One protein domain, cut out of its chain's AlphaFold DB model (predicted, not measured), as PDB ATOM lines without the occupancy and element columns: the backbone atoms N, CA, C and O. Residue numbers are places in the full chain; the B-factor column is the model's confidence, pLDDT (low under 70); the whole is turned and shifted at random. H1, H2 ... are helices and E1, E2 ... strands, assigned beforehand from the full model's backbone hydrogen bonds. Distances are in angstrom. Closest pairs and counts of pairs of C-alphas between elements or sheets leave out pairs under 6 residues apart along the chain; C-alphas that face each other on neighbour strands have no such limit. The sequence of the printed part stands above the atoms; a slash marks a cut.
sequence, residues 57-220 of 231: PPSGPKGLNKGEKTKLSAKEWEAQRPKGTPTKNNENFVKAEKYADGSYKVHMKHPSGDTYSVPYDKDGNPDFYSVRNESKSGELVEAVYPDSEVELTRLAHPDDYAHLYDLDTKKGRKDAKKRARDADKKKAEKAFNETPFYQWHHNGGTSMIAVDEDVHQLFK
ATOM      1  N   PRO A  57      25.239  17.876 156.722       82.88
ATOM      2  CA  PRO A  57      26.553  18.467 156.506       82.88
ATOM      3  C   PRO A  57      26.420  19.978 156.258       82.88
ATOM      4  O   PRO A  57      25.472  20.383 155.579       82.88
ATOM      5  N   PRO A  58      27.341  20.809 156.779       78.44
ATOM      6  CA  PRO A  58      27.272  22.248 156.576       78.44
ATOM      7  C   PRO A  58      27.387  22.588 155.088       78.44
ATOM      8  O   PRO A  58      28.237  22.041 154.382       78.44
ATOM      9  N   SER A  59      26.583  23.545 154.624       81.44
ATOM     10  CA  SER A  59      26.606  24.031 153.243       81.44
ATOM     11  C   SER A  59      27.942  24.684 152.881       81.44
ATOM     12  O   SER A  59      28.315  24.729 151.711       81.44
ATOM     13  N   GLY A  60      28.648  25.203 153.891       85.94
ATOM     14  CA  GLY A  60      29.909  25.920 153.740       85.94
ATOM     15  C   GLY A  60      29.777  27.234 152.955       85.94
ATOM     16  O   GLY A  60      28.661  27.688 152.676       85.94
ATOM     17  N   PRO A  61      30.920  27.864 152.613       89.94
ATOM     18  CA  PRO A  61      30.968  29.064 151.781       89.94
ATOM     19  C   PRO A  61      30.326  28.841 150.409       89.94
ATOM     20  O   PRO A  61      30.671  27.903 149.692       89.94
ATOM     21  N   LYS A  62      29.450  29.757 149.991       88.25
ATOM     22  CA  LYS A  62      28.703  29.666 148.719       88.25
ATOM     23  C   LYS A  62      29.519  30.120 147.500       88.25
ATOM     24  O   LYS A  62      29.058  29.991 146.368       88.25
ATOM     25  N   GLY A  63      30.713  30.679 147.714       88.50
ATOM     26  CA  GLY A  63      31.590  31.154 146.638       88.50
ATOM     27  C   GLY A  63      30.991  32.308 145.823       88.50
ATOM     28  O   GLY A  63      31.144  32.329 144.603       88.50
ATOM     29  N   LEU A  64      30.275  33.219 146.485       91.81
ATOM     30  CA  LEU A  64      29.639  34.401 145.884       91.81
ATOM     31  C   LEU A  64      30.653  35.512 145.562       91.81
ATOM     32  O   LEU A  64      31.817  35.428 145.957       91.81
ATOM     33  N   ASN A  65      30.170  36.592 144.937       93.88
ATOM     34  CA  ASN A  65      30.909  37.822 144.650       93.88
ATOM     35  C   ASN A  65      32.013  37.615 143.610       93.88
ATOM     36  O   ASN A  65      33.183  37.929 143.845       93.88
ATOM     37  N   LYS A  66      31.635  37.070 142.450       92.81
ATOM     38  CA  LYS A  66      32.545  36.818 141.327       92.81
ATOM     39  C   LYS A  66      32.549  37.965 140.318       92.81
ATOM     40  O   LYS A  66      31.522  38.570 140.018       92.81
ATOM     41  N   GLY A  67      33.716  38.182 139.717       93.06
ATOM     42  CA  GLY A  67      33.912  39.156 138.644       93.06
ATOM     43  C   GLY A  67      34.136  40.581 139.143       93.06
ATOM     44  O   GLY A  67      34.486  40.808 140.302       93.06
ATOM     45  N   GLU A  68      33.980  41.539 138.230       94.25
ATOM     46  CA  GLU A  68      34.166  42.957 138.530       94.25
ATOM     47  C   GLU A  68      33.148  43.434 139.572       94.25
ATOM     48  O   GLU A  68      31.986  43.013 139.574       94.25
ATOM     49  N   LYS A  69      33.601  44.314 140.470       95.31
ATOM     50  CA  LYS A  69      32.767  44.898 141.518       95.31
ATOM     51  C   LYS A  69      32.506  46.371 141.258       95.31
ATOM     52  O   LYS A  69      33.419  47.140 140.966       95.31
ATOM     53  N   THR A  70      31.271  46.786 141.497       95.50
ATOM     54  CA  THR A  70      30.849  48.183 141.473       95.50
ATOM     55  C   THR A  70      30.411  48.594 142.870       95.50
ATOM     56  O   THR A  70      29.565  47.950 143.494       95.50
ATOM     57  N   LYS A  71      30.982  49.681 143.393       95.12
ATOM     58  CA  LYS A  71      30.537  50.253 144.668       95.12
ATOM     59  C   LYS A  71      29.206  50.971 144.460       95.12
ATOM     60  O   LYS A  71      29.086  51.772 143.542       95.12
ATOM     61  N   LEU A  72      28.245  50.722 145.342       92.00
ATOM     62  CA  LEU A  72      26.951  51.394 145.336       92.00
ATOM     63  C   LEU A  72      26.943  52.527 146.363       92.00
ATOM     64  O   LEU A  72      27.364  52.345 147.511       92.00
ATOM     65  N   SER A  73      26.422  53.691 145.982       89.81
ATOM     66  CA  SER A  73      26.002  54.703 146.951       89.81
ATOM     67  C   SER A  73      24.830  54.187 147.793       89.81
ATOM     68  O   SER A  73      24.106  53.270 147.404       89.81
ATOM     69  N   ALA A  74      24.583  54.811 148.949       89.31
ATOM     70  CA  ALA A  74      23.454  54.439 149.805       89.31
ATOM     71  C   ALA A  74      22.090  54.581 149.095       89.31
ATOM     72  O   ALA A  74      21.164  53.821 149.374       89.31
ATOM     73  N   LYS A  75      21.961  55.537 148.160       91.44
ATOM     74  CA  LYS A  75      20.743  55.720 147.355       91.44
ATOM     75  C   LYS A  75      20.586  54.617 146.309       91.44
ATOM     76  O   LYS A  75      19.500  54.058 146.200       91.44
ATOM     77  N   GLU A  76      21.653  54.289 145.583       93.69
ATOM     78  CA  GLU A  76      21.640  53.201 144.594       93.69
ATOM     79  C   GLU A  76      21.395  51.848 145.253       93.69
ATOM     80  O   GLU A  76      20.670  51.021 144.709       93.69
ATOM     81  N   TRP A  77      21.964  51.628 146.441       93.62
ATOM     82  CA  TRP A  77      21.675  50.449 147.241       93.62
ATOM     83  C   TRP A  77      20.192  50.374 147.599       93.62
ATOM     84  O   TRP A  77      19.549  49.388 147.266       93.62
ATOM     85  N   GLU A  78      19.612  51.418 148.198       93.06
ATOM     86  CA  GLU A  78      18.193  51.390 148.588       93.06
ATOM     87  C   GLU A  78      17.253  51.151 147.397       93.06
ATOM     88  O   GLU A  78      16.233  50.488 147.557       93.06
ATOM     89  N   ALA A  79      17.605  51.652 146.209       91.50
ATOM     90  CA  ALA A  79      16.798  51.494 145.003       91.50
ATOM     91  C   ALA A  79      16.765  50.055 144.455       91.50
ATOM     92  O   ALA A  79      15.779  49.678 143.828       91.50
ATOM     93  N   GLN A  80      17.818  49.259 144.672       90.88
ATOM     94  CA  GLN A  80      17.946  47.922 144.066       90.88
ATOM     95  C   GLN A  80      18.169  46.782 145.066       90.88
ATOM     96  O   GLN A  80      18.306  45.628 144.657       90.88
ATOM     97  N   ARG A  81      18.260  47.076 146.366       88.69
ATOM     98  CA  ARG A  81      18.591  46.067 147.372       88.69
ATOM     99  C   ARG A  81      17.539  44.954 147.418       88.69
ATOM    100  O   ARG A  81      16.338  45.241 147.425       88.69
ATOM    101  N   PRO A  82      17.953  43.685 147.551       85.44
ATOM    102  CA  PRO A  82      17.015  42.608 147.817       85.44
ATOM    103  C   PRO A  82      16.259  42.820 149.134       85.44
ATOM    104  O   PRO A  82      16.783  43.379 150.107       85.44
ATOM    105  N   LYS A  83      15.018  42.330 149.198       81.50
ATOM    106  CA  LYS A  83      14.204  42.404 150.416       81.50
ATOM    107  C   LYS A  83      14.891  41.658 151.559       81.50
ATOM    108  O   LYS A  83      15.371  40.544 151.398       81.50
ATOM    109  N   GLY A  84      14.882  42.269 152.741       77.69
ATOM    110  CA  GLY A  84      15.484  41.685 153.941       77.69
ATOM    111  C   GLY A  84      16.966  42.005 154.120       77.69
ATOM    112  O   GLY A  84      17.521  41.638 155.138       77.69
ATOM    113  N   THR A  85      17.604  42.725 153.201       85.56
ATOM    114  CA  THR A  85      18.957  43.268 153.418       85.56
ATOM    115  C   THR A  85      18.906  44.628 154.153       85.56
ATOM    116  O   THR A  85      17.814  45.214 154.245       85.56
ATOM    117  N   PRO A  86      20.035  45.160 154.678       87.56
ATOM    118  CA  PRO A  86      20.074  46.456 155.362       87.56
ATOM    119  C   PRO A  86      19.497  47.586 154.531       87.56
ATOM    120  O   PRO A  86      19.746  47.671 153.331       87.56
ATOM    121  N   THR A  87      18.783  48.495 155.182       89.31
ATOM    122  CA  THR A  87      18.358  49.749 154.556       89.31
ATOM    123  C   THR A  87      19.451  50.802 154.703       89.31
ATOM    124  O   THR A  87      20.289  50.717 155.602       89.31
ATOM    125  N   LYS A  88      19.398  51.852 153.883       87.62
ATOM    126  CA  LYS A  88      20.275  53.028 154.020       87.62
ATOM    127  C   LYS A  88      20.144  53.760 155.366       87.62
ATOM    128  O   LYS A  88      21.007  54.563 155.693       87.62
ATOM    129  N   ASN A  89      19.055  53.530 156.106       89.06
ATOM    130  CA  ASN A  89      18.787  54.158 157.404       89.06
ATOM    131  C   ASN A  89      19.316  53.319 158.578       89.06
ATOM    132  O   ASN A  89      19.140  53.711 159.728       89.06
ATOM    133  N   ASN A  90      19.890  52.142 158.318       90.50
ATOM    134  CA  ASN A  90      20.554  51.370 159.356       90.50
ATOM    135  C   ASN A  90      21.839  52.106 159.764       90.50
ATOM    136  O   ASN A  90      22.705  52.332 158.926       90.50
ATOM    137  N   GLU A  91      21.960  52.467 161.041       91.75
ATOM    138  CA  GLU A  91      23.101  53.222 161.584       91.75
ATOM    139  C   GLU A  91      24.448  52.512 161.400       91.75
ATOM    140  O   GLU A  91      25.487  53.156 161.279       91.75
ATOM    141  N   ASN A  92      24.422  51.180 161.321       93.38
ATOM    142  CA  ASN A  92      25.611  50.373 161.111       93.38
ATOM    143  C   ASN A  92      25.934  50.207 159.622       93.38
ATOM    144  O   ASN A  92      27.003  49.701 159.301       93.38
ATOM    145  N   PHE A  93      25.064  50.595 158.686       93.50
ATOM    146  CA  PHE A  93      25.332  50.417 157.258       93.50
ATOM    147  C   PHE A  93      26.457  51.341 156.776       93.50
ATOM    148  O   PHE A  93      26.370  52.561 156.885       93.50
ATOM    149  N   VAL A  94      27.503  50.753 156.188       94.19
ATOM    150  CA  VAL A  94      28.658  51.500 155.662       94.19
ATOM    151  C   VAL A  94      28.571  51.647 154.147       94.19
ATOM    152  O   VAL A  94      28.653  52.751 153.611       94.19
ATOM    153  N   LYS A  95      28.460  50.523 153.432       94.44
ATOM    154  CA  LYS A  95      28.378  50.480 151.965       94.44
ATOM    155  C   LYS A  95      27.872  49.124 151.479       94.44
ATOM    156  O   LYS A  95      27.946  48.129 152.200       94.44
ATOM    157  N   ALA A  96      27.465  49.087 150.216       96.19
ATOM    158  CA  ALA A  96      27.250  47.855 149.472       96.19
ATOM    159  C   ALA A  96      28.094  47.856 148.191       96.19
ATOM    160  O   ALA A  96      28.362  48.902 147.598       96.19
ATOM    161  N   GLU A  97      28.517  46.674 147.771       96.44
ATOM    162  CA  GLU A  97      29.194  46.420 146.502       96.44
ATOM    163  C   GLU A  97      28.343  45.423 145.715       96.44
ATOM    164  O   GLU A  97      27.852  44.453 146.293       96.44
ATOM    165  N   LYS A  98      28.150  45.662 144.420       95.94
ATOM    166  CA  LYS A  98      27.487  44.738 143.495       95.94
ATOM    167  C   LYS A  98      28.545  44.070 142.631       95.94
ATOM    168  O   LYS A  98      29.463  44.749 142.179       95.94
ATOM    169  N   TYR A  99      28.411  42.772 142.414       96.25
ATOM    170  CA  TYR A  99      29.334  41.979 141.606       96.25
ATOM    171  C   TYR A  99      28.687  41.601 140.268       96.25
ATOM    172  O   TYR A  99      27.461  41.647 140.122       96.25
ATOM    173  N   ALA A 100      29.513  41.274 139.273       93.81
ATOM    174  CA  ALA A 100      29.071  40.963 137.911       93.81
ATOM    175  C   ALA A 100      28.134  39.741 137.833       93.81
ATOM    176  O   ALA A 100      27.254  39.687 136.976       93.81
ATOM    177  N   ASP A 101      28.275  38.788 138.755       92.19
ATOM    178  CA  ASP A 101      27.369  37.642 138.928       92.19
ATOM    179  C   ASP A 101      26.003  38.013 139.550       92.19
ATOM    180  O   ASP A 101      25.142  37.150 139.753       92.19
ATOM    181  N   GLY A 102      25.781  39.298 139.837       91.88
ATOM    182  CA  GLY A 102      24.557  39.836 140.424       91.88
ATOM    183  C   GLY A 102      24.474  39.696 141.943       91.88
ATOM    184  O   GLY A 102      23.454  40.079 142.518       91.88
ATOM    185  N   SER A 103      25.507  39.157 142.594       94.75
ATOM    186  CA  SER A 103      25.577  39.067 144.050       94.75
ATOM    187  C   SER A 103      26.003  40.406 144.665       94.75
ATOM    188  O   SER A 103      26.428  41.343 143.977       94.75
ATOM    189  N   TYR A 104      25.872  40.512 145.987       95.00
ATOM    190  CA  TYR A 104      26.203  41.726 146.724       95.00
ATOM    191  C   TYR A 104      27.161  41.439 147.875       95.00
ATOM    192  O   TYR A 104      27.101  40.396 148.513       95.00
ATOM    193  N   LYS A 105      28.000  42.410 148.223       96.25
ATOM    194  CA  LYS A 105      28.750  42.424 149.482       96.25
ATOM    195  C   LYS A 105      28.298  43.612 150.306       96.25
ATOM    196  O   LYS A 105      28.417  44.751 149.856       96.25
ATOM    197  N   VAL A 106      27.776  43.364 151.500       95.50
ATOM    198  CA  VAL A 106      27.278  44.430 152.378       95.50
ATOM    199  C   VAL A 106      28.218  44.599 153.555       95.50
ATOM    200  O   VAL A 106      28.570  43.619 154.204       95.50
ATOM    201  N   HIS A 107      28.610  45.844 153.818       95.88
ATOM    202  CA  HIS A 107      29.531  46.226 154.880       95.88
ATOM    203  C   HIS A 107      28.775  46.922 156.013       95.88
ATOM    204  O   HIS A 107      28.056  47.896 155.773       95.88
ATOM    205  N   MET A 108      28.986  46.447 157.237       95.06
ATOM    206  CA  MET A 108      28.357  46.943 158.455       95.06
ATOM    207  C   MET A 108      29.417  47.298 159.502       95.06
ATOM    208  O   MET A 108      30.401  46.578 159.671       95.06
ATOM    209  N   LYS A 109      29.215  48.398 160.221       96.38
ATOM    210  CA  LYS A 109      30.023  48.815 161.362       96.38
ATOM    211  C   LYS A 109      29.630  47.975 162.573       96.38
ATOM    212  O   LYS A 109      28.468  47.946 162.962       96.38
ATOM    213  N   HIS A 110      30.597  47.281 163.149       94.00
ATOM    214  CA  HIS A 110      30.440  46.514 164.375       94.00
ATOM    215  C   HIS A 110      30.627  47.429 165.603       94.00
ATOM    216  O   HIS A 110      31.444  48.355 165.531       94.00
ATOM    217  N   PRO A 111      29.956  47.179 166.748       88.56
ATOM    218  CA  PRO A 111      30.119  47.983 167.966       88.56
ATOM    219  C   PRO A 111      31.558  48.087 168.492       88.56
ATOM    220  O   PRO A 111      31.897  49.049 169.173       88.56
ATOM    221  N   SER A 112      32.436  47.136 168.147       90.88
ATOM    222  CA  SER A 112      33.877  47.226 168.447       90.88
ATOM    223  C   SER A 112      34.607  48.338 167.685       90.88
ATOM    224  O   SER A 112      35.768  48.607 167.977       90.88
ATOM    225  N   GLY A 113      33.968  48.948 166.685       93.00
ATOM    226  CA  GLY A 113      34.586  49.880 165.748       93.00
ATOM    227  C   GLY A 113      35.099  49.222 164.463       93.00
ATOM    228  O   GLY A 113      35.413  49.938 163.510       93.00
ATOM    229  N   ASP A 114      35.134  47.893 164.377       96.31
ATOM    230  CA  ASP A 114      35.507  47.185 163.148       96.31
ATOM    231  C   ASP A 114      34.411  47.288 162.075       96.31
ATOM    232  O   ASP A 114      33.255  47.596 162.356       96.31
ATOM    233  N   THR A 115      34.760  47.030 160.815       97.12
ATOM    234  CA  THR A 115      33.798  46.900 159.711       97.12
ATOM    235  C   THR A 115      33.751  45.461 159.244       97.12
ATOM    236  O   THR A 115      34.748  44.935 158.757       97.12
ATOM    237  N   TYR A 116      32.594  44.822 159.381       97.12
ATOM    238  CA  TYR A 116      32.379  43.455 158.918       97.12
ATOM    239  C   TYR A 116      31.659  43.476 157.580       97.12
ATOM    240  O   TYR A 116      30.879  44.386 157.297       97.12
ATOM    241  N   SER A 117      31.905  42.475 156.747       96.62
ATOM    242  CA  SER A 117      31.196  42.305 155.490       96.62
ATOM    243  C   SER A 117      30.628  40.904 155.348       96.62
ATOM    244  O   SER A 117      31.202  39.930 155.833       96.62
ATOM    245  N   VAL A 118      29.482  40.818 154.675       95.94
ATOM    246  CA  VAL A 118      28.797  39.559 154.373       95.94
ATOM    247  C   VAL A 118      28.448  39.538 152.884       95.94
ATOM    248  O   VAL A 118      27.879  40.518 152.385       95.94
ATOM    249  N   PRO A 119      28.797  38.467 152.151       95.25
ATOM    250  CA  PRO A 119      28.279  38.215 150.812       95.25
ATOM    251  C   PRO A 119      26.796  37.844 150.843       95.25
ATOM    252  O   PRO A 119      26.340  37.150 151.747       95.25
ATOM    253  N   TYR A 120      26.059  38.277 149.832       92.50
ATOM    254  CA  TYR A 120      24.650  37.992 149.610       92.50
ATOM    255  C   TYR A 120      24.470  37.495 148.191       92.50
ATOM    256  O   TYR A 120      25.028  38.081 147.267       92.50
ATOM    257  N   ASP A 121      23.662  36.458 147.999       90.56
ATOM    258  CA  ASP A 121      23.237  36.092 146.652       90.56
ATOM    259  C   ASP A 121      22.320  37.177 146.050       90.56
ATOM    260  O   ASP A 121      21.903  38.132 146.715       90.56
ATOM    261  N   LYS A 122      21.987  37.024 144.766       88.38
ATOM    262  CA  LYS A 122      21.098  37.946 144.045       88.38
ATOM    263  C   LYS A 122      19.701  38.091 144.670       88.38
ATOM    264  O   LYS A 122      19.040  39.101 144.439       88.38
ATOM    265  N   ASP A 123      19.255  37.102 145.447       84.19
ATOM    266  CA  ASP A 123      17.947  37.084 146.108       84.19
ATOM    267  C   ASP A 123      18.014  37.685 147.530       84.19
ATOM    268  O   ASP A 123      16.983  37.866 148.180       84.19
ATOM    269  N   GLY A 124      19.206  38.040 148.021       86.88
ATOM    270  CA  GLY A 124      19.408  38.618 149.347       86.88
ATOM    271  C   GLY A 124      19.621  37.601 150.464       86.88
ATOM    272  O   GLY A 124      19.441  37.958 151.632       86.88
ATOM    273  N   ASN A 125      19.998  36.358 150.154       87.75
ATOM    274  CA  ASN A 125      20.437  35.405 151.174       87.75
ATOM    275  C   ASN A 125      21.899  35.652 151.543       87.75
ATOM    276  O   ASN A 125      22.750  35.574 150.655       87.75
ATOM    277  N   PRO A 126      22.212  35.878 152.827       91.50
ATOM    278  CA  PRO A 126      23.586  35.989 153.279       91.50
ATOM    279  C   PRO A 126      24.333  34.653 153.184       91.50
ATOM    280  O   PRO A 126      23.757  33.561 153.264       91.50
ATOM    281  N   ASP A 127      25.648  34.758 153.052       93.25
ATOM    282  CA  ASP A 127      26.608  33.682 153.258       93.25
ATOM    283  C   ASP A 127      27.420  33.953 154.533       93.25
ATOM    284  O   ASP A 127      28.478  34.588 154.502       93.25
ATOM    285  N   PHE A 128      26.906  33.488 155.676       94.38
ATOM    286  CA  PHE A 128      27.573  33.662 156.971       94.38
ATOM    287  C   PHE A 128      28.863  32.850 157.111       94.38
ATOM    288  O   PHE A 128      29.683  33.164 157.967       94.38
ATOM    289  N   TYR A 129      29.102  31.861 156.247       94.50
ATOM    290  CA  TYR A 129      30.382  31.149 156.207       94.50
ATOM    291  C   TYR A 129      31.505  31.991 155.584       94.50
ATOM    292  O   TYR A 129      32.673  31.613 155.651       94.50
ATOM    293  N   SER A 130      31.163  33.138 154.993       95.81
ATOM    294  CA  SER A 130      32.090  34.026 154.292       95.81
ATOM    295  C   SER A 130      32.169  35.423 154.916       95.81
ATOM    296  O   SER A 130      32.508  36.382 154.217       95.81
ATOM    297  N   VAL A 131      31.854  35.569 156.209       96.31
ATOM    298  CA  VAL A 131      31.957  36.860 156.910       96.31
ATOM    299  C   VAL A 131      33.421  37.294 156.993       96.31
ATOM    300  O   VAL A 131      34.301  36.500 157.320       96.31
ATOM    301  N   ARG A 132      33.700  38.566 156.692       97.44
ATOM    302  CA  ARG A 132      35.066  39.118 156.697       97.44
ATOM    303  C   ARG A 132      35.170  40.342 157.593       97.44
ATOM    304  O   ARG A 132      34.290  41.198 157.559       97.44
ATOM    305  N   ASN A 133      36.267  40.469 158.335       97.12
ATOM    306  CA  ASN A 133      36.634  41.695 159.037       97.12
ATOM    307  C   ASN A 133      37.493  42.574 158.118       97.12
ATOM    308  O   ASN A 133      38.697  42.379 157.956       97.12
ATOM    309  N   GLU A 134      36.863  43.568 157.509       96.50
ATOM    310  CA  GLU A 134      37.489  44.472 156.542       96.50
ATOM    311  C   GLU A 134      38.447  45.464 157.211       96.50
ATOM    312  O   GLU A 134      39.363  45.964 156.566       96.50
ATOM    313  N   SER A 135      38.283  45.717 158.514       94.94
ATOM    314  CA  SER A 135      39.231  46.516 159.300       94.94
ATOM    315  C   SER A 135      40.549  45.782 159.562       94.94
ATOM    316  O   SER A 135      41.543  46.421 159.896       94.94
ATOM    317  N   LYS A 136      40.576  44.458 159.372       93.81
ATOM    318  CA  LYS A 136      41.752  43.594 159.540       93.81
ATOM    319  C   LYS A 136      42.134  42.917 158.227       93.81
ATOM    320  O   LYS A 136      42.244  41.698 158.149       93.81
ATOM    321  N   SER A 137      42.275  43.710 157.167       92.56
ATOM    322  CA  SER A 137      42.707  43.228 155.845       92.56
ATOM    323  C   SER A 137      41.839  42.100 155.259       92.56
ATOM    324  O   SER A 137      42.321  41.303 154.458       92.56
ATOM    325  N   GLY A 138      40.559  42.013 155.639       91.38
ATOM    326  CA  GLY A 138      39.650  40.975 155.146       91.38
ATOM    327  C   GLY A 138      39.857  39.603 155.797       91.38
ATOM    328  O   GLY A 138      39.598  38.576 155.163       91.38
ATOM    329  N   GLU A 139      40.320  39.557 157.047       95.50
ATOM    330  CA  GLU A 139      40.399  38.322 157.832       95.50
ATOM    331  C   GLU A 139      39.034  37.608 157.875       95.50
ATOM    332  O   GLU A 139      37.985  38.254 157.959       95.50
ATOM    333  N   LEU A 140      39.032  36.275 157.773       95.25
ATOM    334  CA  LEU A 140      37.811  35.480 157.914       95.25
ATOM    335  C   LEU A 140      37.315  35.545 159.362       95.25
ATOM    336  O   LEU A 140      38.089  35.351 160.293       95.25
ATOM    337  N   VAL A 141      36.020  35.783 159.540       94.38
ATOM    338  CA  VAL A 141      35.355  35.683 160.840       94.38
ATOM    339  C   VAL A 141      34.616  34.351 160.881       94.38
ATOM    340  O   VAL A 141      33.735  34.111 160.054       94.38
ATOM    341  N   GLU A 142      34.953  33.492 161.843       93.56
ATOM    342  CA  GLU A 142      34.258  32.220 162.089       93.56
ATOM    343  C   GLU A 142      32.883  32.465 162.727       93.56
ATOM    344  O   GLU A 142      32.655  32.213 163.904       93.56
ATOM    345  N   ALA A 143      31.958  33.008 161.938       94.56
ATOM    346  CA  ALA A 143      30.659  33.444 162.432       94.56
ATOM    347  C   ALA A 143      29.649  32.304 162.606       94.56
ATOM    348  O   ALA A 143      28.638  32.504 163.263       94.56
ATOM    349  N   VAL A 144      29.859  31.136 161.996       95.25
ATOM    350  CA  VAL A 144      28.914  30.011 162.072       95.25
ATOM    351  C   VAL A 144      29.462  28.941 162.999       95.25
ATOM    352  O   VAL A 144      30.600  28.502 162.831       95.25
ATOM    353  N   TYR A 145      28.640  28.480 163.943       94.19
ATOM    354  CA  TYR A 145      29.015  27.369 164.807       94.19
ATOM    355  C   TYR A 145      29.233  26.105 163.954       94.19
ATOM    356  O   TYR A 145      28.340  25.749 163.168       94.19
ATOM    357  N   PRO A 146      30.365  25.396 164.106       90.50
ATOM    358  CA  PRO A 146      30.665  24.209 163.308       90.50
ATOM    359  C   PRO A 146      29.562  23.144 163.370       90.50
ATOM    360  O   PRO A 146      29.077  22.799 164.446       90.50
ATOM    361  N   ASP A 147      29.172  22.615 162.208       89.50
ATOM    362  CA  ASP A 147      28.170  21.543 162.055       89.50
ATOM    363  C   ASP A 147      26.782  21.836 162.661       89.50
ATOM    364  O   ASP A 147      26.034  20.904 162.986       89.50
ATOM    365  N   SER A 148      26.444  23.122 162.826       93.50
ATOM    366  CA  SER A 148      25.155  23.576 163.364       93.50
ATOM    367  C   SER A 148      24.024  23.614 162.339       93.50
ATOM    368  O   SER A 148      22.911  23.993 162.694       93.50
ATOM    369  N   GLU A 149      24.269  23.250 161.078       94.25
ATOM    370  CA  GLU A 149      23.212  23.300 160.074       94.25
ATOM    371  C   GLU A 149      22.155  22.217 160.309       94.25
ATOM    372  O   GLU A 149      22.428  21.011 160.341       94.25
ATOM    373  N   VAL A 150      20.916  22.679 160.468       92.94
ATOM    374  CA  VAL A 150      19.733  21.843 160.627       92.94
ATOM    375  C   VAL A 150      18.786  22.109 159.472       92.94
ATOM    376  O   VAL A 150      18.304  23.229 159.285       92.94
ATOM    377  N   GLU A 151      18.472  21.056 158.727       91.50
ATOM    378  CA  GLU A 151      17.438  21.098 157.704       91.50
ATOM    379  C   GLU A 151      16.056  21.020 158.363       91.50
ATOM    380  O   GLU A 151      15.764  20.136 159.177       91.50
ATOM    381  N   LEU A 152      15.194  21.958 157.987       86.12
ATOM    382  CA  LEU A 152      13.785  22.022 158.328       86.12
ATOM    383  C   LEU A 152      12.981  21.714 157.065       86.12
ATOM    384  O   LEU A 152      13.008  22.461 156.092       86.12
ATOM    385  N   THR A 153      12.203  20.635 157.099       80.50
ATOM    386  CA  THR A 153      11.381  20.186 155.960       80.50
ATOM    387  C   THR A 153      10.424  21.252 155.436       80.50
ATOM    388  O   THR A 153      10.146  21.310 154.240       80.50
ATOM    389  N   ARG A 154       9.963  22.136 156.324       82.88
ATOM    390  CA  ARG A 154       9.314  23.401 155.990       82.88
ATOM    391  C   ARG A 154       9.561  24.409 157.109       82.88
ATOM    392  O   ARG A 154       9.396  24.067 158.282       82.88
ATOM    393  N   LEU A 155       9.885  25.647 156.741       83.75
ATOM    394  CA  LEU A 155       9.906  26.768 157.682       83.75
ATOM    395  C   LEU A 155       8.486  27.122 158.128       83.75
ATOM    396  O   LEU A 155       7.551  27.157 157.319       83.75
ATOM    397  N   ALA A 156       8.323  27.403 159.414       86.44
ATOM    398  CA  ALA A 156       7.077  27.915 159.948       86.44
ATOM    399  C   ALA A 156       6.753  29.277 159.310       86.44
ATOM    400  O   ALA A 156       7.601  30.165 159.197       86.44
ATOM    401  N   HIS A 157       5.500  29.454 158.904       85.81
ATOM    402  CA  HIS A 157       4.992  30.680 158.302       85.81
ATOM    403  C   HIS A 157       4.020  31.369 159.272       85.81
ATOM    404  O   HIS A 157       3.314  30.676 160.004       85.81
ATOM    405  N   PRO A 158       3.931  32.716 159.309       86.06
ATOM    406  CA  PRO A 158       2.948  33.412 160.145       86.06
ATOM    407  C   PRO A 158       1.509  32.896 159.969       86.06
ATOM    408  O   PRO A 158       0.787  32.782 160.956       86.06
ATOM    409  N   ASP A 159       1.130  32.524 158.743       87.38
ATOM    410  CA  ASP A 159      -0.199  31.984 158.416       87.38
ATOM    411  C   ASP A 159      -0.507  30.663 159.149       87.38
ATOM    412  O   ASP A 159      -1.666  30.404 159.460       87.38
ATOM    413  N   ASP A 160       0.512  29.875 159.527       86.25
ATOM    414  CA  ASP A 160       0.330  28.667 160.351       86.25
ATOM    415  C   ASP A 160      -0.273  28.998 161.734       86.25
ATOM    416  O   ASP A 160      -0.833  28.135 162.409       86.25
ATOM    417  N   TYR A 161      -0.175  30.263 162.162       89.81
ATOM    418  CA  TYR A 161      -0.639  30.768 163.455       89.81
ATOM    419  C   TYR A 161      -1.797  31.767 163.332       89.81
ATOM    420  O   TYR A 161      -2.126  32.424 164.319       89.81
ATOM    421  N   ALA A 162      -2.443  31.869 162.165       90.19
ATOM    422  CA  ALA A 162      -3.590  32.762 161.947       90.19
ATOM    423  C   ALA A 162      -4.758  32.500 162.920       90.19
ATOM    424  O   ALA A 162      -5.515  33.402 163.252       90.19
ATOM    425  N   HIS A 163      -4.878  31.273 163.432       91.25
ATOM    426  CA  HIS A 163      -5.883  30.896 164.430       91.25
ATOM    427  C   HIS A 163      -5.601  31.452 165.840       91.25
ATOM    428  O   HIS A 163      -6.488  31.436 166.688       91.25
ATOM    429  N   LEU A 164      -4.377  31.924 166.112       91.81
ATOM    430  CA  LEU A 164      -3.973  32.495 167.405       91.81
ATOM    431  C   LEU A 164      -3.864  34.023 167.376       91.81
ATOM    432  O   LEU A 164      -3.821  34.649 168.434       91.81
ATOM    433  N   TYR A 165      -3.759  34.622 166.188       93.06
ATOM    434  CA  TYR A 165      -3.450  36.038 166.021       93.06
ATOM    435  C   TYR A 165      -4.233  36.646 164.860       93.06
ATOM    436  O   TYR A 165      -4.325  36.058 163.790       93.06
ATOM    437  N   ASP A 166      -4.683  37.886 165.037       92.69
ATOM    438  CA  ASP A 166      -5.297  38.676 163.970       92.69
ATOM    439  C   ASP A 166      -4.232  39.182 162.974       92.69
ATOM    440  O   ASP A 166      -3.506  40.152 163.236       92.69
ATOM    441  N   LEU A 167      -4.143  38.514 161.821       91.12
ATOM    442  CA  LEU A 167      -3.182  38.831 160.764       91.12
ATOM    443  C   LEU A 167      -3.531  40.090 159.957       91.12
ATOM    444  O   LEU A 167      -2.677  40.553 159.196       91.12
ATOM    445  N   ASP A 168      -4.702  40.695 160.146       94.19
ATOM    446  CA  ASP A 168      -5.051  41.972 159.516       94.19
ATOM    447  C   ASP A 168      -4.431  43.150 160.279       94.19
ATOM    448  O   ASP A 168      -4.075  44.185 159.696       94.19
ATOM    449  N   THR A 169      -4.119  42.954 161.560       94.56
ATOM    450  CA  THR A 169      -3.413  43.950 162.373       94.56
ATOM    451  C   THR A 169      -1.888  43.858 162.251       94.56
ATOM    452  O   THR A 169      -1.276  42.793 162.146       94.56
ATOM    453  N   LYS A 170      -1.209  45.010 162.362       94.06
ATOM    454  CA  LYS A 170       0.266  45.064 162.435       94.06
ATOM    455  C   LYS A 170       0.813  44.265 163.625       94.06
ATOM    456  O   LYS A 170       1.888  43.673 163.515       94.06
ATOM    457  N   LYS A 171       0.099  44.277 164.756       94.06
ATOM    458  CA  LYS A 171       0.492  43.571 165.980       94.06
ATOM    459  C   LYS A 171       0.379  42.059 165.800       94.06
ATOM    460  O   LYS A 171       1.383  41.379 165.988       94.06
ATOM    461  N   GLY A 172      -0.766  41.547 165.347       92.44
ATOM    462  CA  GLY A 172      -0.941  40.107 165.167       92.44
ATOM    463  C   GLY A 172       0.001  39.519 164.116       92.44
ATOM    464  O   GLY A 172       0.622  38.495 164.385       92.44
ATOM    465  N   ARG A 173       0.280  40.221 163.002       91.06
ATOM    466  CA  ARG A 173       1.342  39.796 162.058       91.06
ATOM    467  C   ARG A 173       2.719  39.689 162.711       91.06
ATOM    468  O   ARG A 173       3.470  38.757 162.427       91.06
ATOM    469  N   LYS A 174       3.081  40.652 163.563       91.56
ATOM    470  CA  LYS A 174       4.369  40.650 164.273       91.56
ATOM    471  C   LYS A 174       4.452  39.475 165.250       91.56
ATOM    472  O   LYS A 174       5.487  38.807 165.292       91.56
ATOM    473  N   ASP A 175       3.382  39.221 165.993       92.38
ATOM    474  CA  ASP A 175       3.329  38.168 167.006       92.38
ATOM    475  C   ASP A 175       3.302  36.772 166.362       92.38
ATOM    476  O   ASP A 175       4.100  35.914 166.745       92.38
ATOM    477  N   ALA A 176       2.519  36.578 165.296       89.44
ATOM    478  CA  ALA A 176       2.520  35.356 164.490       89.44
ATOM    479  C   ALA A 176       3.901  35.073 163.883       89.44
ATOM    480  O   ALA A 176       4.412  33.956 163.957       89.44
ATOM    481  N   LYS A 177       4.570  36.106 163.356       89.12
ATOM    482  CA  LYS A 177       5.935  35.981 162.836       89.12
ATOM    483  C   LYS A 177       6.940  35.592 163.915       89.12
ATOM    484  O   LYS A 177       7.809  34.754 163.677       89.12
ATOM    485  N   LYS A 178       6.842  36.191 165.102       90.50
ATOM    486  CA  LYS A 178       7.671  35.799 166.246       90.50
ATOM    487  C   LYS A 178       7.417  34.335 166.612       90.50
ATOM    488  O   LYS A 178       8.376  33.593 166.788       90.50
ATOM    489  N   ARG A 179       6.152  33.909 166.661       91.50
ATOM    490  CA  ARG A 179       5.776  32.529 166.988       91.50
ATOM    491  C   ARG A 179       6.323  31.516 165.982       91.50
ATOM    492  O   ARG A 179       6.809  30.473 166.418       91.50
ATOM    493  N   ALA A 180       6.283  31.842 164.692       88.81
ATOM    494  CA  ALA A 180       6.858  31.030 163.624       88.81
ATOM    495  C   ALA A 180       8.375  30.860 163.789       88.81
ATOM    496  O   ALA A 180       8.868  29.738 163.866       88.81
ATOM    497  N   ARG A 181       9.108  31.962 163.980       88.31
ATOM    498  CA  ARG A 181      10.557  31.919 164.251       88.31
ATOM    499  C   ARG A 181      10.894  31.100 165.495       88.31
ATOM    500  O   ARG A 181      11.819  30.297 165.465       88.31
ATOM    501  N   ASP A 182      10.131  31.284 166.575       91.00
ATOM    502  CA  ASP A 182      10.315  30.535 167.821       91.00
ATOM    503  C   ASP A 182      10.061  29.028 167.611       91.00
ATOM    504  O   ASP A 182      10.654  28.202 168.302       91.00
ATOM    505  N   ALA A 183       9.185  28.642 166.676       90.44
ATOM    506  CA  ALA A 183       8.936  27.242 166.344       90.44
ATOM    507  C   ALA A 183      10.077  26.618 165.533       90.44
ATOM    508  O   ALA A 183      10.514  25.520 165.875       90.44
ATOM    509  N   ASP A 184      10.586  27.317 164.517       90.88
ATOM    510  CA  ASP A 184      11.751  26.870 163.743       90.88
ATOM    511  C   ASP A 184      12.987  26.740 164.636       90.88
ATOM    512  O   ASP A 184      13.617  25.684 164.663       90.88
ATOM    513  N   LYS A 185      13.254  27.760 165.466       91.69
ATOM    514  CA  LYS A 185      14.325  27.739 166.471       91.69
ATOM    515  C   LYS A 185      14.233  26.494 167.357       91.69
ATOM    516  O   LYS A 185      15.199  25.754 167.477       91.69
ATOM    517  N   LYS A 186      13.056  26.219 167.932       91.25
ATOM    518  CA  LYS A 186      12.847  25.037 168.789       91.25
ATOM    519  C   LYS A 186      13.058  23.719 168.049       91.25
ATOM    520  O   LYS A 186      13.454  22.739 168.670       91.25
ATOM    521  N   LYS A 187      12.743  23.650 166.753       90.69
ATOM    522  CA  LYS A 187      13.023  22.457 165.942       90.69
ATOM    523  C   LYS A 187      14.527  22.288 165.732       90.69
ATOM    524  O   LYS A 187      15.023  21.178 165.896       90.69
ATOM    525  N   ALA A 188      15.237  23.377 165.445       91.50
ATOM    526  CA  ALA A 188      16.689  23.372 165.315       91.50
ATOM    527  C   ALA A 188      17.383  22.946 166.620       91.50
ATOM    528  O   ALA A 188      18.175  22.013 166.597       91.50
ATOM    529  N   GLU A 189      16.984  23.506 167.767       92.44
ATOM    530  CA  GLU A 189      17.487  23.142 169.109       92.44
ATOM    531  C   GLU A 189      17.126  21.716 169.558       92.44
ATOM    532  O   GLU A 189      17.717  21.178 170.488       92.44
ATOM    533  N   LYS A 190      16.125  21.081 168.943       90.00
ATOM    534  CA  LYS A 190      15.840  19.659 169.190       90.00
ATOM    535  C   LYS A 190      16.725  18.744 168.356       90.00
ATOM    536  O   LYS A 190      17.066  17.655 168.804       90.00
ATOM    537  N   ALA A 191      17.044  19.159 167.133       89.06
ATOM    538  CA  ALA A 191      17.901  18.404 166.225       89.06
ATOM    539  C   ALA A 191      19.397  18.634 166.500       89.06
ATOM    540  O   ALA A 191      20.229  17.806 166.132       89.06
ATOM    541  N   PHE A 192      19.740  19.749 167.143       89.38
ATOM    542  CA  PHE A 192      21.093  20.156 167.489       89.38
ATOM    543  C   PHE A 192      21.141  20.734 168.902       89.38
ATOM    544  O   PHE A 192      20.170  21.314 169.360       89.38
ATOM    545  N   ASN A 193      22.280  20.620 169.581       84.56
ATOM    546  CA  ASN A 193      22.419  21.126 170.946       84.56
ATOM    547  C   ASN A 193      22.289  22.654 171.013       84.56
ATOM    548  O   ASN A 193      22.601  23.363 170.057       84.56
ATOM    549  N   GLU A 194      21.901  23.172 172.176       83.88
ATOM    550  CA  GLU A 194      21.964  24.609 172.432       83.88
ATOM    551  C   GLU A 194      23.396  25.136 172.255       83.88
ATOM    552  O   GLU A 194      24.376  24.514 172.676       83.88
ATOM    553  N   THR A 195      23.507  26.307 171.630       84.31
ATOM    554  CA  THR A 195      24.777  26.982 171.346       84.31
ATOM    555  C   THR A 195      24.838  28.315 172.083       84.31
ATOM    556  O   THR A 195      24.337  29.319 171.568       84.31
ATOM    557  N   PRO A 196      25.437  28.364 173.286       86.81
ATOM    558  CA  PRO A 196      25.638  29.618 174.005       86.81
ATOM    559  C   PRO A 196      26.412  30.623 173.148       86.81
ATOM    560  O   PRO A 196      27.366  30.229 172.485       86.81
ATOM    561  N   PHE A 197      26.031  31.904 173.195       88.81
ATOM    562  CA  PHE A 197      26.630  33.003 172.410       88.81
ATOM    563  C   PHE A 197      26.405  32.934 170.891       88.81
ATOM    564  O   PHE A 197      26.951  33.746 170.151       88.81
ATOM    565  N   TYR A 198      25.563  32.007 170.428       93.25
ATOM    566  CA  TYR A 198      25.103  31.947 169.047       93.25
ATOM    567  C   TYR A 198      23.580  32.067 169.005       93.25
ATOM    568  O   TYR A 198      22.862  31.622 169.905       93.25
ATOM    569  N   GLN A 199      23.068  32.668 167.937       93.94
ATOM    570  CA  GLN A 199      21.647  32.793 167.665       93.94
ATOM    571  C   GLN A 199      21.295  32.037 166.382       93.94
ATOM    572  O   GLN A 199      22.003  32.100 165.378       93.94
ATOM    573  N   TRP A 200      20.181  31.310 166.427       93.19
ATOM    574  CA  TRP A 200      19.665  30.584 165.273       93.19
ATOM    575  C   TRP A 200      19.209  31.546 164.179       93.19
ATOM    576  O   TRP A 200      18.331  32.382 164.397       93.19
ATOM    577  N   HIS A 201      19.775  31.370 162.990       92.38
ATOM    578  CA  HIS A 201      19.511  32.174 161.807       92.38
ATOM    579  C   HIS A 201      18.997  31.290 160.672       92.38
ATOM    580  O   HIS A 201      19.548  30.222 160.410       92.38
ATOM    581  N   HIS A 202      17.958  31.733 159.966       88.88
ATOM    582  CA  HIS A 202      17.455  31.047 158.773       88.88
ATOM    583  C   HIS A 202      18.484  31.104 157.630       88.88
ATOM    584  O   HIS A 202      18.738  32.175 157.079       88.88
ATOM    585  N   ASN A 203      19.045  29.962 157.227       86.38
ATOM    586  CA  ASN A 203      20.077  29.856 156.183       86.38
ATOM    587  C   ASN A 203      19.478  29.654 154.779       86.38
ATOM    588  O   ASN A 203      19.903  28.810 153.996       86.38
ATOM    589  N   GLY A 204      18.483  30.472 154.443       72.81
ATOM    590  CA  GLY A 204      17.762  30.387 153.178       72.81
ATOM    591  C   GLY A 204      16.776  29.219 153.135       72.81
ATOM    592  O   GLY A 204      17.115  28.083 153.423       72.81
ATOM    593  N   GLY A 205      15.535  29.508 152.736       73.50
ATOM    594  CA  GLY A 205      14.521  28.542 152.287       73.50
ATOM    595  C   GLY A 205      14.029  27.473 153.277       73.50
ATOM    596  O   GLY A 205      12.828  27.409 153.510       73.50
ATOM    597  N   THR A 206      14.912  26.615 153.792       82.00
ATOM    598  CA  THR A 206      14.590  25.364 154.503       82.00
ATOM    599  C   THR A 206      15.659  24.922 155.513       82.00
ATOM    600  O   THR A 206      15.608  23.792 155.978       82.00
ATOM    601  N   SER A 207      16.636  25.748 155.896       89.56
ATOM    602  CA  SER A 207      17.580  25.374 156.965       89.56
ATOM    603  C   SER A 207      17.816  26.491 157.976       89.56
ATOM    604  O   SER A 207      17.478  27.660 157.754       89.56
ATOM    605  N   MET A 208      18.366  26.113 159.126       92.62
ATOM    606  CA  MET A 208      18.867  27.030 160.143       92.62
ATOM    607  C   MET A 208      20.319  26.712 160.473       92.62
ATOM    608  O   MET A 208      20.718  25.552 160.470       92.62
ATOM    609  N   ILE A 209      21.080  27.750 160.801       94.00
ATOM    610  CA  ILE A 209      22.457  27.669 161.296       94.00
ATOM    611  C   ILE A 209      22.569  28.491 162.579       94.00
ATOM    612  O   ILE A 209      21.824  29.458 162.760       94.00
ATOM    613  N   ALA A 210      23.492  28.142 163.468       95.25
ATOM    614  CA  ALA A 210      23.787  28.958 164.640       95.25
ATOM    615  C   ALA A 210      24.884  29.975 164.284       95.25
ATOM    616  O   ALA A 210      25.996  29.586 163.928       95.25
ATOM    617  N   VAL A 211      24.568  31.271 164.354       95.31
ATOM    618  CA  VAL A 211      25.471  32.384 164.006       95.31
ATOM    619  C   VAL A 211      25.889  33.128 165.269       95.31
ATOM    620  O   VAL A 211      25.046  33.353 166.133       95.31
ATOM    621  N   ASP A 212      27.164  33.501 165.375       94.94
ATOM    622  CA  ASP A 212      27.714  34.305 166.469       94.94
ATOM    623  C   ASP A 212      26.799  35.499 166.757       94.94
ATOM    624  O   ASP A 212      26.312  36.161 165.837       94.94
ATOM    625  N   GLU A 213      26.513  35.737 168.035       93.88
ATOM    626  CA  GLU A 213      25.508  36.709 168.455       93.88
ATOM    627  C   GLU A 213      25.785  38.116 167.917       93.88
ATOM    628  O   GLU A 213      24.852  38.783 167.461       93.88
ATOM    629  N   ASP A 214      27.043  38.549 167.914       92.00
ATOM    630  CA  ASP A 214      27.414  39.895 167.495       92.00
ATOM    631  C   ASP A 214      27.231  40.056 165.971       92.00
ATOM    632  O   ASP A 214      26.662  41.046 165.488       92.00
ATOM    633  N   VAL A 215      27.609  39.033 165.191       93.38
ATOM    634  CA  VAL A 215      27.346  38.986 163.741       93.38
ATOM    635  C   VAL A 215      25.844  38.894 163.455       93.38
ATOM    636  O   VAL A 215      25.322  39.616 162.601       93.38
ATOM    637  N   HIS A 216      25.115  38.048 164.181       93.19
ATOM    638  CA  HIS A 216      23.675  37.892 164.017       93.19
ATOM    639  C   HIS A 216      22.927  39.198 164.314       93.19
ATOM    640  O   HIS A 216      21.991  39.540 163.594       93.19
ATOM    641  N   GLN A 217      23.331  39.964 165.332       90.69
ATOM    642  CA  GLN A 217      22.715  41.256 165.644       90.69
ATOM    643  C   GLN A 217      22.912  42.282 164.521       90.69
ATOM    644  O   GLN A 217      21.963  42.991 164.176       90.69
ATOM    645  N   LEU A 218      24.099  42.323 163.906       90.56
ATOM    646  CA  LEU A 218      24.373  43.194 162.760       90.56
ATOM    647  C   LEU A 218      23.539  42.838 161.529       90.56
ATOM    648  O   LEU A 218      23.092  43.729 160.804       90.56
ATOM    649  N   PHE A 219      23.332  41.544 161.292       88.12
ATOM    650  CA  PHE A 219      22.661  41.035 160.096       88.12
ATOM    651  C   PHE A 219      21.304  40.386 160.403       88.12
ATOM    652  O   PHE A 219      20.840  39.470 159.714       88.12
ATOM    653  N   LYS A 220      20.654  40.888 161.455       83.19
ATOM    654  CA  LYS A 220      19.446  40.300 162.023       83.19
ATOM    655  C   LYS A 220      18.323  40.286 160.996       83.19
ATOM    656  O   LYS A 220      17.979  41.314 160.419       83.19
TER     657      LYS A 220
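Overview. This is residues 57 to 220 of the 231 residues of an uncharacterized protein of Pseudovibrio axinellae (UniProt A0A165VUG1). Three parts follow one another along the longest axis: at one end a twisted wall of four strands, E1 to E4, with the short helix H1 packed on it; in between, the two-stranded hairpin E5 and E6 with the short helix H4 beside it; and at the other end the long helix H3. One half of H3 packs on the hairpin with residues 181 to 189, and the little helix H2 packs on its residues 173 to 180. The printed part has 164 residues with four named helices and six named strands, in the order E1 H1 E2 E3 E4 H2 H3 E5 E6 H4; the larger sheet has the order E1 - E2 - E3 - E4, and both sheets are antiparallel throughout. The class is mixed, helices and strands, though under half of the residues, 73 of 164, are in named elements. The whole is compact, with a radius of gyration of the C-alphas of 16.6 A and spans of 48 by 36 by 31 A.

Arrangement. The larger sheet begins with E1, residues 69 to 72, an edge strand antiparallel to E2, residues 93 to 99; N 70 and O 98 are 2.8 A apart, within hydrogen-bond range. E2 forms a hairpin with E3, residues 104 to 109, where N 97 and O 105 are 2.8 A apart. E3 forms a hairpin with the other edge strand, E4, residues 115 to 120, where N 120 and O 104 are 2.7 A apart. E2, E3 and E4 make a meander, each strand the antiparallel neighbour of the one before. The sheet is only just strongly twisted, with C-alphas up to 4.4 A off its best plane. H1, residues 74 to 80, is on this sheet at a height of 8.7 A, over E2, and runs slantwise to the strands at 36 degrees to E2 on the local plane; its closest C-alphas to E2 are those of Trp 77 and Ala 96, 6.5 A apart. H2, residues 158 to 161, touches H3, residues 170 to 191, with the C-alphas of Pro 158 and Lys 177 closest at 4.8 A; H3 touches H2 with residues 173 to 180 alone. E5, residues 198 to 202, and E6, residues 207 to 212, are an antiparallel hairpin, with N 199 and O 211 2.8 A apart. The closest C-alphas of H3 and E5 are those of Lys 185 and Trp 200, 6.2 A apart. H4, residues 213 to 218, only grazes the larger sheet with residues 215 to 218; its closest C-alphas to E5 are those of Glu 213 and Tyr 198, 4.8 A apart. H3 and H4 are apart. In H1, H3 and H4 every O i to N i+4 pair is within hydrogen-bond range; H2 is too short for such a pair.

Along the chain. E1 begins at C-alpha 69, (32.767, 44.898, 141.518), and H1 follows it. E2 is 18.2 A from first to last C-alpha, E3 16.7 A and E4 16.3 A. After the four residues of H2, H3 runs 32.2 A from C-alpha 170 at (0.266, 45.064, 162.435) to C-alpha 191. E5 measures 12.8 A and E6 16.5 A. H4 ends at C-alpha 218, (24.373, 43.194, 162.760).

Size, cuts and confidence. The C-alphas of Ser 137 and His 163 are the two farthest apart, 50.9 A. The links H1 to E2 and E4 to H2 are long, with 12 and 37 residues. In the longer one, residues 132 to 133 pair antiparallel with residues 116 to 117 of E4, and residues 150 to 151 with residues 207 to 208 of E6. The printed part has no cut; its mean pLDDT is 91.0, and no printed residue is under 70.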